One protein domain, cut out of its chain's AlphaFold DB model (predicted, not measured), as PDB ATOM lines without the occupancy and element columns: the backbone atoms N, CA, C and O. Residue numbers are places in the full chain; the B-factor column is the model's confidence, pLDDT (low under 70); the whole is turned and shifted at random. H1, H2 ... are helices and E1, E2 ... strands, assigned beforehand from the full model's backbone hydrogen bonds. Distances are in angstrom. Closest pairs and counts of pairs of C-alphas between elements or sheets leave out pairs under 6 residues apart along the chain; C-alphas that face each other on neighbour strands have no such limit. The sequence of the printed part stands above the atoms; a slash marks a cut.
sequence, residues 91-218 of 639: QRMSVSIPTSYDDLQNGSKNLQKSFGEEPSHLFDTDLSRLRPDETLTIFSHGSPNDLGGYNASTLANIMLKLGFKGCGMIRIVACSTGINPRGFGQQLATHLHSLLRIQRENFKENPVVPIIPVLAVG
ATOM      1  N   GLN A  91      16.983 -37.639  25.343       50.31
ATOM      2  CA  GLN A  91      18.187 -37.308  24.584       50.31
ATOM      3  C   GLN A  91      19.295 -38.330  24.885       50.31
ATOM      4  O   GLN A  91      19.401 -38.875  25.986       50.31
ATOM      5  N   ARG A  92      20.100 -38.636  23.865       58.22
ATOM      6  CA  ARG A  92      21.189 -39.617  23.926       58.22
ATOM      7  C   ARG A  92      22.458 -38.956  23.417       58.22
ATOM      8  O   ARG A  92      22.474 -38.497  22.278       58.22
ATOM      9  N   MET A  93      23.512 -38.956  24.227       72.25
ATOM     10  CA  MET A  93      24.852 -38.579  23.776       72.25
ATOM     11  C   MET A  93      25.654 -39.840  23.459       72.25
ATOM     12  O   MET A  93      25.646 -40.808  24.225       72.25
ATOM     13  N   SER A  94      26.337 -39.830  22.317       76.50
ATOM     14  CA  SER A  94      27.214 -40.904  21.852       76.50
ATOM     15  C   SER A  94      28.640 -40.384  21.719       76.50
ATOM     16  O   SER A  94      28.879 -39.488  20.914       76.50
ATOM     17  N   VAL A  95      29.572 -40.970  22.468       84.00
ATOM     18  CA  VAL A  95      31.009 -40.704  22.351       84.00
ATOM     19  C   VAL A  95      31.667 -41.914  21.704       84.00
ATOM     20  O   VAL A  95      31.564 -43.029  22.219       84.00
ATOM     21  N   SER A  96      32.349 -41.693  20.585       77.00
ATOM     22  CA  SER A  96      33.207 -42.691  19.948       77.00
ATOM     23  C   SER A  96      34.644 -42.445  20.386       77.00
ATOM     24  O   SER A  96      35.161 -41.355  20.164       77.00
ATOM     25  N   ILE A  97      35.290 -43.440  20.992       76.38
ATOM     26  CA  ILE A  97      36.725 -43.369  21.286       76.38
ATOM     27  C   ILE A  97      37.481 -43.824  20.027       76.38
ATOM     28  O   ILE A  97      37.271 -44.972  19.615       76.38
ATOM     29  N   PRO A  98      38.333 -42.988  19.404       50.12
ATOM     30  CA  PRO A  98      39.118 -43.396  18.244       50.12
ATOM     31  C   PRO A  98      40.148 -44.465  18.636       50.12
ATOM     32  O   PRO A  98      40.815 -44.360  19.662       50.12
ATOM     33  N   THR A  99      40.277 -45.502  17.809       52.69
ATOM     34  CA  THR A  99      41.178 -46.641  18.048       52.69
ATOM     35  C   THR A  99      41.936 -47.003  16.775       52.69
ATOM     36  O   THR A  99      41.615 -47.987  16.106       52.69
ATOM     37  N   SER A 100      42.935 -46.194  16.422       45.78
ATOM     38  CA  SER A 100      43.948 -46.597  15.444       45.78
ATOM     39  C   SER A 100      44.840 -47.682  16.049       45.78
ATOM     40  O   SER A 100      45.244 -47.595  17.210       45.78
ATOM     41  N   TYR A 101      45.157 -48.715  15.271       35.88
ATOM     42  CA  TYR A 101      46.028 -49.801  15.729       35.88
ATOM     43  C   TYR A 101      47.502 -49.360  15.805       35.88
ATOM     44  O   TYR A 101      48.244 -49.809  16.682       35.88
ATOM     45  N   ASP A 102      47.902 -48.424  14.941       43.06
ATOM     46  CA  ASP A 102      49.267 -47.893  14.871       43.06
ATOM     47  C   ASP A 102      49.570 -46.913  16.018       43.06
ATOM     48  O   ASP A 102      50.684 -46.903  16.555       43.06
ATOM     49  N   ASP A 103      48.560 -46.162  16.475       48.66
ATOM     50  CA  ASP A 103      48.675 -45.285  17.650       48.66
ATOM     51  C   ASP A 103      48.864 -46.100  18.937       48.66
ATOM     52  O   ASP A 103      49.605 -45.694  19.831       48.66
ATOM     53  N   LEU A 104      48.260 -47.291  19.030       46.16
ATOM     54  CA  LEU A 104      48.391 -48.168  20.199       46.16
ATOM     55  C   LEU A 104      49.801 -48.773  20.324       46.16
ATOM     56  O   LEU A 104      50.344 -48.828  21.432       46.16
ATOM     57  N   GLN A 105      50.432 -49.181  19.214       39.09
ATOM     58  CA  GLN A 105      51.800 -49.724  19.260       39.09
ATOM     59  C   GLN A 105      52.860 -48.652  19.544       39.09
ATOM     60  O   GLN A 105      53.799 -48.906  20.307       39.09
ATOM     61  N   ASN A 106      52.709 -47.451  18.978       38.59
ATOM     62  CA  ASN A 106      53.655 -46.353  19.190       38.59
ATOM     63  C   ASN A 106      53.411 -45.617  20.521       38.59
ATOM     64  O   ASN A 106      54.362 -45.259  21.221       38.59
ATOM     65  N   GLY A 107      52.148 -45.460  20.925       38.00
ATOM     66  CA  GLY A 107      51.753 -44.809  22.173       38.00
ATOM     67  C   GLY A 107      52.266 -45.536  23.415       38.00
ATOM     68  O   GLY A 107      52.797 -44.892  24.317       38.00
ATOM     69  N   SER A 108      52.212 -46.873  23.449       37.72
ATOM     70  CA  SER A 108      52.613 -47.675  24.621       37.72
ATOM     71  C   SER A 108      54.038 -47.381  25.131       37.72
ATOM     72  O   SER A 108      54.264 -47.369  26.341       37.72
ATOM     73  N   LYS A 109      54.991 -47.086  24.234       36.03
ATOM     74  CA  LYS A 109      56.389 -46.772  24.596       36.03
ATOM     75  C   LYS A 109      56.640 -45.286  24.881       36.03
ATOM     76  O   LYS A 109      57.615 -44.964  25.556       36.03
ATOM     77  N   ASN A 110      55.772 -44.397  24.398       36.31
ATOM     78  CA  ASN A 110      55.917 -42.948  24.559       36.31
ATOM     79  C   ASN A 110      55.093 -42.387  25.730       36.31
ATOM     80  O   ASN A 110      55.548 -41.450  26.380       36.31
ATOM     81  N   LEU A 111      53.971 -43.017  26.100       36.38
ATOM     82  CA  LEU A 111      53.104 -42.610  27.218       36.38
ATOM     83  C   LEU A 111      53.792 -42.619  28.597       36.38
ATOM     84  O   LEU A 111      53.343 -41.923  29.502       36.38
ATOM     85  N   GLN A 112      54.898 -43.355  28.775       36.38
ATOM     86  CA  GLN A 112      55.732 -43.254  29.986       36.38
ATOM     87  C   GLN A 112      56.713 -42.066  29.974       36.38
ATOM     88  O   GLN A 112      57.285 -41.748  31.014       36.38
ATOM     89  N   LYS A 113      56.917 -41.405  28.827       35.03
ATOM     90  CA  LYS A 113      57.770 -40.213  28.679       35.03
ATOM     91  C   LYS A 113      56.976 -38.913  28.513       35.03
ATOM     92  O   LYS A 113      57.475 -37.867  28.913       35.03
ATOM     93  N   SER A 114      55.762 -38.959  27.967       30.98
ATOM     94  CA  SER A 114      54.943 -37.777  27.652       30.98
ATOM     95  C   SER A 114      53.900 -37.437  28.730       30.98
ATOM     96  O   SER A 114      52.742 -37.168  28.424       30.98
ATOM     97  N   PHE A 115      54.303 -37.381  30.005       35.88
ATOM     98  CA  PHE A 115      53.434 -36.968  31.128       35.88
ATOM     99  C   PHE A 115      53.067 -35.460  31.146       35.88
ATOM    100  O   PHE A 115      52.565 -34.966  32.153       35.88
ATOM    101  N   GLY A 116      53.331 -34.727  30.057       33.94
ATOM    102  CA  GLY A 116      53.134 -33.276  29.943       33.94
ATOM    103  C   GLY A 116      52.150 -32.808  28.863       33.94
ATOM    104  O   GLY A 116      51.806 -31.632  28.860       33.94
ATOM    105  N   GLU A 117      51.681 -33.687  27.970       41.00
ATOM    106  CA  GLU A 117      50.718 -33.328  26.915       41.00
ATOM    107  C   GLU A 117      49.329 -33.889  27.250       41.00
ATOM    108  O   GLU A 117      49.183 -35.052  27.634       41.00
ATOM    109  N   GLU A 118      48.292 -33.051  27.164       47.31
ATOM    110  CA  GLU A 118      46.945 -33.443  27.582       47.31
ATOM    111  C   GLU A 118      46.186 -34.214  26.485       47.31
ATOM    112  O   GLU A 118      46.098 -33.744  25.351       47.31
ATOM    113  N   PRO A 119      45.510 -35.334  26.813       51.28
ATOM    114  CA  PRO A 119      44.667 -36.073  25.866       51.28
ATOM    115  C   PRO A 119      43.313 -35.384  25.584       51.28
ATOM    116  O   PRO A 119      42.350 -36.041  25.194       51.28
ATOM    117  N   SER A 120      43.204 -34.071  25.808       48.78
ATOM    118  CA  SER A 120      41.979 -33.281  25.610       48.78
ATOM    119  C   SER A 120      41.572 -33.191  24.134       48.78
ATOM    120  O   SER A 120      40.383 -33.215  23.830       48.78
ATOM    121  N   HIS A 121      42.539 -33.192  23.214       50.81
ATOM    122  CA  HIS A 121      42.309 -33.141  21.762       50.81
ATOM    123  C   HIS A 121      41.659 -34.400  21.152       50.81
ATOM    124  O   HIS A 121      41.313 -34.389  19.977       50.81
ATOM    125  N   LEU A 122      41.491 -35.485  21.916       57.84
ATOM    126  CA  LEU A 122      40.901 -36.744  21.429       57.84
ATOM    127  C   LEU A 122      39.366 -36.797  21.539       57.84
ATOM    128  O   LEU A 122      38.765 -37.793  21.136       57.84
ATOM    129  N   PHE A 123      38.728 -35.762  22.099       74.38
ATOM    130  CA  PHE A 123      37.303 -35.775  22.429       74.38
ATOM    131  C   PHE A 123      36.628 -34.408  22.224       74.38
ATOM    132  O   PHE A 123      36.540 -33.608  23.152       74.38
ATOM    133  N   ASP A 124      36.002 -34.194  21.063       79.75
ATOM    134  CA  ASP A 124      35.176 -33.004  20.758       79.75
ATOM    135  C   ASP A 124      33.864 -32.906  21.582       79.75
ATOM    136  O   ASP A 124      32.949 -32.154  21.243       79.75
ATOM    137  N   THR A 125      33.705 -33.703  22.648       87.44
ATOM    138  CA  THR A 125      32.451 -33.814  23.412       87.44
ATOM    139  C   THR A 125      32.561 -33.204  24.807       87.44
ATOM    140  O   THR A 125      33.075 -33.819  25.737       87.44
ATOM    141  N   ASP A 126      31.962 -32.025  24.959       91.94
ATOM    142  CA  ASP A 126      31.666 -31.381  26.240       91.94
ATOM    143  C   ASP A 126      30.625 -32.200  27.036       91.94
ATOM    144  O   ASP A 126      29.425 -32.174  26.741       91.94
ATOM    145  N   LEU A 127      31.082 -32.935  28.056       95.69
ATOM    146  CA  LEU A 127      30.235 -33.726  28.959       95.69
ATOM    147  C   LEU A 127      29.639 -32.892  30.107       95.69
ATOM    148  O   LEU A 127      28.855 -33.432  30.888       95.69
ATOM    149  N   SER A 128      29.940 -31.591  30.212       94.69
ATOM    150  CA  SER A 128      29.349 -30.716  31.242       94.69
ATOM    151  C   SER A 128      27.874 -30.384  30.996       94.69
ATOM    152  O   SER A 128      27.172 -29.961  31.917       94.69
ATOM    153  N   ARG A 129      27.397 -30.622  29.766       94.25
ATOM    154  CA  ARG A 129      25.996 -30.462  29.335       94.25
ATOM    155  C   ARG A 129      25.115 -31.670  29.643       94.25
ATOM    156  O   ARG A 129      23.894 -31.544  29.593       94.25
ATOM    157  N   LEU A 130      25.727 -32.822  29.918       95.00
ATOM    158  CA  LEU A 130      25.040 -34.091  30.124       95.00
ATOM    159  C   LEU A 130      24.196 -34.036  31.405       95.00
ATOM    160  O   LEU A 130      24.698 -33.706  32.481       95.00
ATOM    161  N   ARG A 131      22.906 -34.352  31.292       92.38
ATOM    162  CA  ARG A 131      21.944 -34.200  32.390       92.38
ATOM    163  C   ARG A 131      21.832 -35.466  33.255       92.38
ATOM    164  O   ARG A 131      22.025 -36.578  32.755       92.38
ATOM    165  N   PRO A 132      21.422 -35.341  34.534       91.56
ATOM    166  CA  PRO A 132      21.197 -36.491  35.414       91.56
ATOM    167  C   PRO A 132      20.147 -37.504  34.923       91.56
ATOM    168  O   PRO A 132      20.155 -38.637  35.390       91.56
ATOM    169  N   ASP A 133      19.259 -37.132  33.994       92.19
ATOM    170  CA  ASP A 133      18.264 -38.018  33.369       92.19
ATOM    171  C   ASP A 133      18.704 -38.610  32.010       92.19
ATOM    172  O   ASP A 133      17.969 -39.397  31.412       92.19
ATOM    173  N   GLU A 134      19.896 -38.271  31.509       94.56
ATOM    174  CA  GLU A 134      20.378 -38.706  30.193       94.56
ATOM    175  C   GLU A 134      21.233 -39.983  30.236       94.56
ATOM    176  O   GLU A 134      21.766 -40.397  31.268       94.56
ATOM    177  N   THR A 135      21.371 -40.622  29.068       95.56
ATOM    178  CA  THR A 135      22.264 -41.770  28.856       95.56
ATOM    179  C   THR A 135      23.496 -41.349  28.062       95.56
ATOM    180  O   THR A 135      23.374 -40.935  26.905       95.56
ATOM    181  N   LEU A 136      24.679 -41.550  28.643       97.06
ATOM    182  CA  LEU A 136      25.952 -41.488  27.924       97.06
ATOM    183  C   LEU A 136      26.245 -42.859  27.315       97.06
ATOM    184  O   LEU A 136      26.373 -43.838  28.045       97.06
ATOM    185  N   THR A 137      26.367 -42.938  25.991       97.19
ATOM    186  CA  THR A 137      26.770 -44.171  25.299       97.19
ATOM    187  C   THR A 137      28.204 -44.039  24.800       97.19
ATOM    188  O   THR A 137      28.500 -43.122  24.038       97.19
ATOM    189  N   ILE A 138      29.086 -44.945  25.220       96.88
ATOM    190  CA  ILE A 138      30.507 -44.957  24.847       96.88
ATOM    191  C   ILE A 138      30.753 -46.128  23.893       96.88
ATOM    192  O   ILE A 138      30.513 -47.278  24.261       96.88
ATOM    193  N   PHE A 139      31.240 -45.838  22.689       96.56
ATOM    194  CA  PHE A 139      31.577 -46.822  21.661       96.56
ATOM    195  C   PHE A 139      33.097 -46.950  21.528       96.56
ATOM    196  O   PHE A 139      33.784 -45.952  21.307       96.56
ATOM    197  N   SER A 140      33.624 -48.171  21.644       96.38
ATOM    198  CA  SER A 140      35.023 -48.479  21.320       96.38
ATOM    199  C   SER A 140      35.253 -49.990  21.198       96.38
ATOM    200  O   SER A 140      34.388 -50.796  21.547       96.38
ATOM    201  N   HIS A 141      36.443 -50.395  20.754       94.94
ATOM    202  CA  HIS A 141      36.923 -51.753  21.000       94.94
ATOM    203  C   HIS A 141      37.264 -51.924  22.487       94.94
ATOM    204  O   HIS A 141      37.699 -50.982  23.143       94.94
ATOM    205  N   GLY A 142      37.036 -53.116  23.036       93.94
ATOM    206  CA  GLY A 142      37.238 -53.390  24.456       93.94
ATOM    207  C   GLY A 142      38.032 -54.666  24.687       93.94
ATOM    208  O   GLY A 142      37.866 -55.656  23.968       93.94
ATOM    209  N   SER A 143      38.871 -54.634  25.716       92.88
ATOM    210  CA  SER A 143      39.484 -55.814  26.317       92.88
ATOM    211  C   SER A 143      38.799 -56.121  27.662       92.88
ATOM    212  O   SER A 143      37.914 -55.383  28.101       92.88
ATOM    213  N   PRO A 144      39.178 -57.200  28.369       90.12
ATOM    214  CA  PRO A 144      38.714 -57.432  29.738       90.12
ATOM    215  C   PRO A 144      39.081 -56.310  30.734       90.12
ATOM    216  O   PRO A 144      38.415 -56.182  31.764       90.12
ATOM    217  N   ASN A 145      40.125 -55.518  30.441       92.81
ATOM    218  CA  ASN A 145      40.745 -54.554  31.362       92.81
ATOM    219  C   ASN A 145      40.769 -53.098  30.846       92.81
ATOM    220  O   ASN A 145      41.066 -52.189  31.623       92.81
ATOM    221  N   ASP A 146      40.462 -52.859  29.567       95.88
ATOM    222  CA  ASP A 146      40.475 -51.532  28.940       95.88
ATOM    223  C   ASP A 146      39.327 -51.333  27.935       95.88
ATOM    224  O   ASP A 146      38.700 -52.288  27.466       95.88
ATOM    225  N   LEU A 147      39.064 -50.066  27.620       96.94
ATOM    226  CA  LEU A 147      38.144 -49.611  26.587       96.94
ATOM    227  C   LEU A 147      38.890 -48.599  25.711       96.94
ATOM    228  O   LEU A 147      39.263 -47.525  26.180       96.94
ATOM    229  N   GLY A 148      39.143 -48.956  24.455       95.38
ATOM    230  CA  GLY A 148      39.955 -48.166  23.529       95.38
ATOM    231  C   GLY A 148      41.412 -47.991  23.967       95.38
ATOM    232  O   GLY A 148      41.999 -46.952  23.687       95.38
ATOM    233  N   GLY A 149      41.986 -48.945  24.712       95.94
ATOM    234  CA  GLY A 149      43.319 -48.816  25.313       95.94
ATOM    235  C   GLY A 149      43.355 -48.021  26.627       95.94
ATOM    236  O   GLY A 149      44.353 -48.068  27.345       95.94
ATOM    237  N   TYR A 150      42.267 -47.342  27.006       97.00
ATOM    238  CA  TYR A 150      42.152 -46.677  28.303       97.00
ATOM    239  C   TYR A 150      41.683 -47.667  29.367       97.00
ATOM    240  O   TYR A 150      40.604 -48.242  29.249       97.00
ATOM    241  N   ASN A 151      42.449 -47.832  30.449       96.94
ATOM    242  CA  ASN A 151      41.947 -48.523  31.641       96.94
ATOM    243  C   ASN A 151      40.874 -47.672  32.351       96.94
ATOM    244  O   ASN A 151      40.760 -46.461  32.134       96.94
ATOM    245  N   ALA A 152      40.102 -48.302  33.235       97.00
ATOM    246  CA  ALA A 152      38.941 -47.683  33.870       97.00
ATOM    247  C   ALA A 152      39.260 -46.411  34.679       97.00
ATOM    248  O   ALA A 152      38.463 -45.472  34.685       97.00
ATOM    249  N   SER A 153      40.429 -46.345  35.328       97.62
ATOM    250  CA  SER A 153      40.857 -45.154  36.072       97.62
ATOM    251  C   SER A 153      41.234 -43.999  35.138       97.62
ATOM    252  O   SER A 153      40.889 -42.847  35.403       97.62
ATOM    253  N   THR A 154      41.881 -44.293  34.006       97.31
ATOM    254  CA  THR A 154      42.243 -43.284  33.005       97.31
ATOM    255  C   THR A 154      40.997 -42.731  32.318       97.31
ATOM    256  O   THR A 154      40.861 -41.513  32.220       97.31
ATOM    257  N   LEU A 155      40.043 -43.587  31.928       97.19
ATOM    258  CA  LEU A 155      38.790 -43.128  31.318       97.19
ATOM    259  C   LEU A 155      37.944 -42.290  32.293       97.19
ATOM    260  O   LEU A 155      37.411 -41.260  31.888       97.19
ATOM    261  N   ALA A 156      37.871 -42.663  33.577       97.62
ATOM    262  CA  ALA A 156      37.181 -41.856  34.588       97.62
ATOM    263  C   ALA A 156      37.776 -40.438  34.706       97.62
ATOM    264  O   ALA A 156      37.036 -39.456  34.734       97.62
ATOM    265  N   ASN A 157      39.109 -40.319  34.714       97.25
ATOM    266  CA  ASN A 157      39.789 -39.021  34.737       97.25
ATOM    267  C   ASN A 157      39.559 -38.210  33.446       97.25
ATOM    268  O   ASN A 157      39.338 -37.003  33.525       97.25
ATOM    269  N   ILE A 158      39.555 -38.854  32.272       96.75
ATOM    270  CA  ILE A 158      39.235 -38.201  30.990       96.75
ATOM    271  C   ILE A 158      37.803 -37.652  31.007       96.75
ATOM    272  O   ILE A 158      37.603 -36.477  30.714       96.75
ATOM    273  N   MET A 159      36.815 -38.452  31.423       97.25
ATOM    274  CA  MET A 159      35.418 -38.009  31.515       97.25
ATOM    275  C   MET A 159      35.265 -36.766  32.405       97.25
ATOM    276  O   MET A 159      34.529 -35.846  32.055       97.25
ATOM    277  N   LEU A 160      35.993 -36.702  33.524       96.31
ATOM    278  CA  LEU A 160      35.972 -35.551  34.431       96.31
ATOM    279  C   LEU A 160      36.678 -34.317  33.858       96.31
ATOM    280  O   LEU A 160      36.186 -33.210  34.063       96.31
ATOM    281  N   LYS A 161      37.771 -34.482  33.096       96.25
ATOM    282  CA  LYS A 161      38.384 -33.373  32.336       96.25
ATOM    283  C   LYS A 161      37.446 -32.819  31.260       96.25
ATOM    284  O   LYS A 161      37.418 -31.614  31.051       96.25
ATOM    285  N   LEU A 162      36.623 -33.674  30.652       95.69
ATOM    286  CA  LEU A 162      35.540 -33.283  29.741       95.69
ATOM    287  C   LEU A 162      34.298 -32.726  30.469       95.69
ATOM    288  O   LEU A 162      33.276 -32.468  29.837       95.69
ATOM    289  N   GLY A 163      34.362 -32.536  31.791       96.19
ATOM    290  CA  GLY A 163      33.321 -31.883  32.582       96.19
ATOM    291  C   GLY A 163      32.159 -32.778  33.020       96.19
ATOM    292  O   GLY A 163      31.140 -32.244  33.447       96.19
ATOM    293  N   PHE A 164      32.273 -34.109  32.938       96.75
ATOM    294  CA  PHE A 164      31.214 -35.047  33.339       96.75
ATOM    295  C   PHE A 164      30.786 -34.862  34.808       96.75
ATOM    296  O   PHE A 164      31.530 -35.205  35.724       96.75
ATOM    297  N   LYS A 165      29.555 -34.388  35.042       95.44
ATOM    298  CA  LYS A 165      28.980 -34.179  36.393       95.44
ATOM    299  C   LYS A 165      28.144 -35.359  36.916       95.44
ATOM    300  O   LYS A 165      27.642 -35.311  38.038       95.44
ATOM    301  N   GLY A 166      28.008 -36.418  36.117       93.81
ATOM    302  CA  GLY A 166      27.115 -37.554  36.354       93.81
ATOM    303  C   GLY A 166      25.979 -37.635  35.332       93.81
ATOM    304  O   GLY A 166      25.659 -36.659  34.660       93.81
ATOM    305  N   CYS A 167      25.376 -38.816  35.206       95.81
ATOM    306  CA  CYS A 167      24.212 -39.075  34.358       95.81
ATOM    307  C   CYS A 167      23.430 -40.290  34.878       95.81
ATOM    308  O   CYS A 167      23.929 -41.031  35.731       95.81
ATOM    309  N   GLY A 168      22.222 -40.510  34.355       94.00
ATOM    310  CA  GLY A 168      21.337 -41.580  34.825       94.00
ATOM    311  C   GLY A 168      21.815 -42.981  34.441       94.00
ATOM    312  O   GLY A 168      21.581 -43.935  35.177       94.00
ATOM    313  N   MET A 169      22.509 -43.117  33.303       95.94
ATOM    314  CA  MET A 169      23.094 -44.383  32.850       95.94
ATOM    315  C   MET A 169      24.320 -44.152  31.956       95.94
ATOM    316  O   MET A 169      24.256 -43.417  30.968       95.94
ATOM    317  N   ILE A 170      25.411 -44.868  32.241       96.94
ATOM    318  CA  ILE A 170      26.549 -45.022  31.322       96.94
ATOM    319  C   ILE A 170      26.402 -46.370  30.616       96.94
ATOM    320  O   ILE A 170      26.389 -47.419  31.259       96.94
ATOM    321  N   ARG A 171      26.306 -46.354  29.286       97.06
ATOM    322  CA  ARG A 171      26.211 -47.546  28.438       97.06
ATOM    323  C   ARG A 171      27.507 -47.734  27.659       97.06
ATOM    324  O   ARG A 171      27.778 -46.992  26.720       97.06
ATOM    325  N   ILE A 172      28.281 -48.752  28.012       96.88
ATOM    326  CA  ILE A 172      29.479 -49.146  27.260       96.88
ATOM    327  C   ILE A 172      29.060 -50.115  26.149       96.88
ATOM    328  O   ILE A 172      28.424 -51.131  26.422       96.88
ATOM    329  N   VAL A 173      29.419 -49.807  24.903       96.38
ATOM    330  CA  VAL A 173      29.197 -50.657  23.726       96.38
ATOM    331  C   VAL A 173      30.561 -51.095  23.200       96.38
ATOM    332  O   VAL A 173      31.187 -50.400  22.402       96.38
ATOM    333  N   ALA A 174      31.032 -52.234  23.712       95.62
ATOM    334  CA  ALA A 174      32.342 -52.802  23.411       95.62
ATOM    335  C   ALA A 174      32.376 -54.311  23.688       95.62
ATOM    336  O   ALA A 174      31.602 -54.823  24.499       95.62
ATOM    337  N   CYS A 175      33.307 -55.020  23.051       92.50
ATOM    338  CA  CYS A 175      33.559 -56.435  23.322       92.50
ATOM    339  C   CYS A 175      34.206 -56.645  24.704       92.50
ATOM    340  O   CYS A 175      34.961 -55.800  25.173       92.50
ATOM    341  N   SER A 176      33.957 -57.803  25.323       89.75
ATOM    342  CA  SER A 176      34.705 -58.371  26.465       89.75
ATOM    343  C   SER A 176      34.766 -57.602  27.802       89.75
ATOM    344  O   SER A 176      35.118 -58.207  28.815       89.75
ATOM    345  N   THR A 177      34.360 -56.334  27.865       86.38
ATOM    346  CA  THR A 177      34.471 -55.454  29.051       86.38
ATOM    347  C   THR A 177      33.680 -55.910  30.289       86.38
ATOM    348  O   THR A 177      33.989 -55.488  31.406       86.38
ATOM    349  N   GLY A 178      32.665 -56.763  30.109       80.25
ATOM    350  CA  GLY A 178      31.760 -57.247  31.163       80.25
ATOM    351  C   GLY A 178      31.947 -58.708  31.600       80.25
ATOM    352  O   GLY A 178      31.132 -59.206  32.367       80.25
ATOM    353  N   ILE A 179      32.977 -59.422  31.125       77.50
ATOM    354  CA  ILE A 179      33.130 -60.880  31.368       77.50
ATOM    355  C   ILE A 179      33.464 -61.219  32.840       77.50
ATOM    356  O   ILE A 179      33.251 -62.341  33.294       77.50
ATOM    357  N   ASN A 180      33.980 -60.255  33.604       79.94
ATOM    358  CA  ASN A 180      34.412 -60.422  34.993       79.94
ATOM    359  C   ASN A 180      33.501 -59.590  35.928       79.94
ATOM    360  O   ASN A 180      33.241 -58.433  35.603       79.94
ATOM    361  N   PRO A 181      33.067 -60.089  37.107       70.69
ATOM    362  CA  PRO A 181      32.349 -59.275  38.104       70.69
ATOM    363  C   PRO A 181      33.178 -58.103  38.675       70.69
ATOM    364  O   PRO A 181      32.626 -57.191  39.282       70.69
ATOM    365  N   ARG A 182      34.502 -58.098  38.472       85.19
ATOM    366  CA  ARG A 182      35.405 -56.946  38.675       85.19
ATOM    367  C   ARG A 182      35.894 -56.346  37.346       85.19
ATOM    368  O   ARG A 182      36.981 -55.779  37.292       85.19
ATOM    369  N   GLY A 183      35.144 -56.539  36.264       91.62
ATOM    370  CA  GLY A 183      35.490 -56.099  34.914       91.62
ATOM    371  C   GLY A 183      35.485 -54.582  34.751       91.62
ATOM    372  O   GLY A 183      35.082 -53.840  35.652       91.62
ATOM    373  N   PHE A 184      35.920 -54.133  33.574       95.44
ATOM    374  CA  PHE A 184      36.123 -52.725  33.236       95.44
ATOM    375  C   PHE A 184      34.971 -51.805  33.676       95.44
ATOM    376  O   PHE A 184      35.205 -50.772  34.299       95.44
ATOM    377  N   GLY A 185      33.722 -52.198  33.408       94.81
ATOM    378  CA  GLY A 185      32.544 -51.390  33.739       94.81
ATOM    379  C   GLY A 185      32.344 -51.150  35.243       94.81
ATOM    380  O   GLY A 185      32.026 -50.032  35.648       94.81
ATOM    381  N   GLN A 186      32.600 -52.163  36.080       94.44
ATOM    382  CA  GLN A 186      32.524 -52.028  37.538       94.44
ATOM    383  C   GLN A 186      33.645 -51.122  38.061       94.44
ATOM    384  O   GLN A 186      33.400 -50.254  38.896       94.44
ATOM    385  N   GLN A 187      34.864 -51.282  37.534       96.00
ATOM    386  CA  GLN A 187      35.995 -50.421  37.884       96.00
ATOM    387  C   GLN A 187      35.724 -48.959  37.493       96.00
ATOM    388  O   GLN A 187      35.984 -48.059  38.289       96.00
ATOM    389  N   LEU A 188      35.152 -48.711  36.306       96.75
ATOM    390  CA  LEU A 188      34.826 -47.364  35.827       96.75
ATOM    391  C   LEU A 188      33.802 -46.691  36.748       96.75
ATOM    392  O   LEU A 188      34.005 -45.548  37.153       96.75
ATOM    393  N   ALA A 189      32.746 -47.415  37.131       96.06
ATOM    394  CA  ALA A 189      31.751 -46.931  38.083       96.06
ATOM    395  C   ALA A 189      32.376 -46.592  39.449       96.06
ATOM    396  O   ALA A 189      32.117 -45.519  39.993       96.06
ATOM    397  N   THR A 190      33.249 -47.459  39.981       96.25
ATOM    398  CA  THR A 190      33.968 -47.205  41.240       96.25
ATOM    399  C   THR A 190      34.886 -45.979  41.149       96.25
ATOM    400  O   THR A 190      34.865 -45.144  42.051       96.25
ATOM    401  N   HIS A 191      35.660 -45.819  40.069       97.38
ATOM    402  CA  HIS A 191      36.541 -44.659  39.901       97.38
ATOM    403  C   HIS A 191      35.764 -43.350  39.722       97.38
ATOM    404  O   HIS A 191      36.087 -42.372  40.394       97.38
ATOM    405  N   LEU A 192      34.719 -43.329  38.885       96.69
ATOM    406  CA  LEU A 192      33.860 -42.152  38.716       96.69
ATOM    407  C   LEU A 192      33.197 -41.744  40.037       96.69
ATOM    408  O   LEU A 192      33.229 -40.569  40.387       96.69
ATOM    409  N   HIS A 193      32.661 -42.701  40.801       95.38
ATOM    410  CA  HIS A 193      32.052 -42.426  42.104       95.38
ATOM    411  C   HIS A 193      33.058 -41.818  43.098       95.38
ATOM    412  O   HIS A 193      32.775 -40.788  43.711       95.38
ATOM    413  N   SER A 194      34.252 -42.408  43.226       95.75
ATOM    414  CA  SER A 194      35.304 -41.901  44.119       95.75
ATOM    415  C   SER A 194      35.780 -40.496  43.738       95.75
ATOM    416  O   SER A 194      35.936 -39.643  44.608       95.75
ATOM    417  N   LEU A 195      35.982 -40.228  42.447       95.94
ATOM    418  CA  LEU A 195      36.486 -38.937  41.974       95.94
ATOM    419  C   LEU A 195      35.413 -37.833  42.029       95.94
ATOM    420  O   LEU A 195      35.715 -36.713  42.440       95.94
ATOM    421  N   LEU A 196      34.152 -38.146  41.707       93.44
ATOM    422  CA  LEU A 196      33.028 -37.214  41.880       93.44
ATOM    423  C   LEU A 196      32.769 -36.898  43.356       93.44
ATOM    424  O   LEU A 196      32.425 -35.764  43.682       93.44
ATOM    425  N   ARG A 197      32.972 -37.864  44.264       93.50
ATOM    426  CA  ARG A 197      32.932 -37.609  45.709       93.50
ATOM    427  C   ARG A 197      34.003 -36.595  46.125       93.50
ATOM    428  O   ARG A 197      33.661 -35.620  46.786       93.50
ATOM    429  N   ILE A 198      35.250 -36.772  45.683       92.81
ATOM    430  CA  ILE A 198      36.352 -35.834  45.973       92.81
ATOM    431  C   ILE A 198      36.047 -34.434  45.411       92.81
ATOM    432  O   ILE A 198      36.276 -33.434  46.090       92.81
ATOM    433  N   GLN A 199      35.470 -34.328  44.208       89.38
ATOM    434  CA  GLN A 199      35.016 -33.033  43.680       89.38
ATOM    435  C   GLN A 199      33.920 -32.400  44.556       89.38
ATOM    436  O   GLN A 199      34.035 -31.226  44.900       89.38
ATOM    437  N   ARG A 200      32.894 -33.156  44.978       85.69
ATOM    438  CA  ARG A 200      31.830 -32.650  45.872       85.69
ATOM    439  C   ARG A 200      32.391 -32.138  47.205       85.69
ATOM    440  O   ARG A 200      32.037 -31.038  47.626       85.69
ATOM    441  N   GLU A 201      33.283 -32.905  47.832       90.69
ATOM    442  CA  GLU A 201      33.934 -32.549  49.104       90.69
ATOM    443  C   GLU A 201      34.786 -31.268  48.982       90.69
ATOM    444  O   GLU A 201      34.794 -30.453  49.905       90.69
ATOM    445  N   ASN A 202      35.415 -31.033  47.824       87.75
ATOM    446  CA  ASN A 202      36.203 -29.825  47.558       87.75
ATOM    447  C   ASN A 202      35.361 -28.580  47.202       87.75
ATOM    448  O   ASN A 202      35.746 -27.472  47.573       87.75
ATOM    449  N   PHE A 203      34.240 -28.727  46.481       77.44
ATOM    450  CA  PHE A 203      33.515 -27.586  45.890       77.44
ATOM    451  C   PHE A 203      32.282 -27.086  46.666       77.44
ATOM    452  O   PHE A 203      31.829 -25.977  46.398       77.44
ATOM    453  N   LYS A 204      31.747 -27.840  47.642       77.50
ATOM    454  CA  LYS A 204      30.559 -27.456  48.452       77.50
ATOM    455  C   LYS A 204      29.279 -27.123  47.650       77.50
ATOM    456  O   LYS A 204      28.406 -26.419  48.156       77.50
ATOM    457  N   GLU A 205      29.147 -27.617  46.421       52.03
ATOM    458  CA  GLU A 205      27.953 -27.392  45.589       52.03
ATOM    459  C   GLU A 205      26.786 -28.353  45.912       52.03
ATOM    460  O   GLU A 205      26.915 -29.299  46.691       52.03
ATOM    461  N   ASN A 206      25.619 -28.067  45.322       39.50
ATOM    462  CA  ASN A 206      24.325 -28.705  45.594       39.50
ATOM    463  C   ASN A 206      24.302 -30.245  45.428       39.50
ATOM    464  O   ASN A 206      25.067 -30.801  44.635       39.50
ATOM    465  N   PRO A 207      23.369 -30.949  46.106       41.44
ATOM    466  CA  PRO A 207      23.197 -32.393  45.953       41.44
ATOM    467  C   PRO A 207      22.792 -32.773  44.520       41.44
ATOM    468  O   PRO A 207      21.875 -32.195  43.939       41.44
ATOM    469  N   VAL A 208      23.464 -33.787  43.967       49.53
ATOM    470  CA  VAL A 208      23.212 -34.326  42.620       49.53
ATOM    471  C   VAL A 208      22.966 -35.834  42.688       49.53
ATOM    472  O   VAL A 208      23.696 -36.558  43.373       49.53
ATOM    473  N   VAL A 209      21.954 -36.260  41.924       45.19
ATOM    474  CA  VAL A 209      21.444 -37.627  41.702       45.19
ATOM    475  C   VAL A 209      22.543 -38.710  41.737       45.19
ATOM    476  O   VAL A 209      23.613 -38.504  41.152       45.19
ATOM    477  N   PRO A 210      22.301 -39.875  42.374       43.38
ATOM    478  CA  PRO A 210      23.234 -41.000  42.345       43.38
ATOM    479  C   PRO A 210      23.381 -41.584  40.932       43.38
ATOM    480  O   PRO A 210      22.397 -41.844  40.243       43.38
ATOM    481  N   ILE A 211      24.622 -41.853  40.519       46.91
ATOM    482  CA  ILE A 211      24.904 -42.604  39.287       46.91
ATOM    483  C   ILE A 211      24.551 -44.072  39.533       46.91
ATOM    484  O   ILE A 211      25.108 -44.692  40.439       46.91
ATOM    485  N   ILE A 212      23.670 -44.642  38.707       38.22
ATOM    486  CA  ILE A 212      23.287 -46.056  38.786       38.22
ATOM    487  C   ILE A 212      24.047 -46.844  37.701       38.22
ATOM    488  O   ILE A 212      23.715 -46.736  36.516       38.22
ATOM    489  N   PRO A 213      25.061 -47.657  38.054       38.41
ATOM    490  CA  PRO A 213      25.766 -48.499  37.092       38.41
ATOM    491  C   PRO A 213      24.937 -49.746  36.741       38.41
ATOM    492  O   PRO A 213      25.188 -50.841  37.242       38.41
ATOM    493  N   VAL A 214      23.945 -49.595  35.857       33.09
ATOM    494  CA  VAL A 214      23.157 -50.724  35.324       33.09
ATOM    495  C   VAL A 214      23.980 -51.511  34.294       33.09
ATOM    496  O   VAL A 214      23.808 -51.374  33.082       33.09
ATOM    497  N   LEU A 215      24.897 -52.351  34.779       38.25
ATOM    498  CA  LEU A 215      25.623 -53.327  33.967       38.25
ATOM    499  C   LEU A 215      24.851 -54.648  33.913       38.25
ATOM    500  O   LEU A 215      24.896 -55.467  34.827       38.25
ATOM    501  N   ALA A 216      24.135 -54.849  32.809       30.81
ATOM    502  CA  ALA A 216      23.250 -55.989  32.602       30.81
ATOM    503  C   ALA A 216      23.996 -57.301  32.268       30.81
ATOM    504  O   ALA A 216      23.853 -57.829  31.168       30.81
ATOM    505  N   VAL A 217      24.731 -57.855  33.241       33.00
ATOM    506  CA  VAL A 217      24.883 -59.313  33.424       33.00
ATOM    507  C   VAL A 217      24.941 -59.633  34.928       33.00
ATOM    508  O   VAL A 217      25.993 -59.508  35.548       33.00
ATOM    509  N   GLY A 218      23.839 -60.130  35.505       30.39
ATOM    510  CA  GLY A 218      23.912 -60.974  36.711       30.39
ATOM    511  C   GLY A 218      23.410 -60.436  38.060       30.39
ATOM    512  O   GLY A 218      23.692 -61.090  39.063       30.39
TER     513      GLY A 218
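This is residues 91 to 218 of the 639 residues of an uncharacterized protein of Leptolyngbyaceae cyanobacterium CCMR0081 (UniProt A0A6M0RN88). A small sheet of three parallel strands, E1, E2 and E3, makes one wall, with H3 near the middle of the domain and the long helix H4 packed on H3; H4 reaches the sheet only with its first residues. H1 lies far out at one end of the longest axis, beyond the last residues of E1, and residues 204 to 218 fold back from the end of H4 as a tail. The printed part has 128 residues, with four named helices and three named strands in the order E1 H1 H2 E2 H3 E3 H4; the sheet's order is E1 E2 E3, all parallel. The class is mixed, helices and strands, though under half of the residues are in named elements. The whole is compact, with a radius of gyration of the C-alphas of 14.8 A and spans of 43 by 37 by 27 A.

E1 is residues 92 to 96, 13.0 A long, beginning at C-alpha 92 at (21.189, -39.617, 23.926). E2 is residues 135 to 139, 12.8 A, and E3 is residues 169 to 173, 12.6 A. H4 is residues 184 to 203, 28.3 A, ending at C-alpha 203 at (33.515, -27.586, 45.890). H3 is residues 152 to 161, 14.4 A. H1 is residues 101 to 110, 14.9 A, with C-alpha 101 at (46.028, -49.801, 15.729), and H2 is residues 119 to 122, 5.9 A.

E2 is the inner strand, parallel to E1 at 21 degrees, with N 95 and O 137 2.9 A apart, within hydrogen-bond range. E2 and E3 are parallel at 18 degrees, with N 171 and O 136 at 2.8 A. E1, H1 H2, E2 and E2, H3, E3 are strand-helix-strand units, two parallel neighbour strands with helices between, each with a right-handed crossover. H4 only grazes the sheet, with residues 184 to 189; the closest C-alphas of E3 and H4, those of Ile 172 and Gly 185, are 7.5 A apart. H3 is not on the sheet. H3 and H4 touch, the same way at a steep tilt of 40 degrees; their closest C-alphas, of Ala 152 and Leu 188, are 4.6 A apart. H2 is not on the sheet and only just touches H3, with 3 pairs of C-alphas within 8 A, the closest those of Ser 120 and Lys 161, 7.6 A. H1 is not on the sheet and touches no helix. In H3 and H4 each O i to N i+4 pair is within hydrogen-bond range, in H1 4 of 6 are, and H2 is too short for such a pair.

The C-alphas farthest apart, of Asp 102 and Asn 206, are 44.0 A apart. The printed part has no cut. The links H2 to E2 and E2 to H3 are long, 12 residues each. Residues 109 to 117 and 201 to 207, of which 201 to 203 belong to H4, stand free. The mean pLDDT of the printed part is 76.0; residues 91 to 92, 98 to 122 and 205 to 218 are under 70.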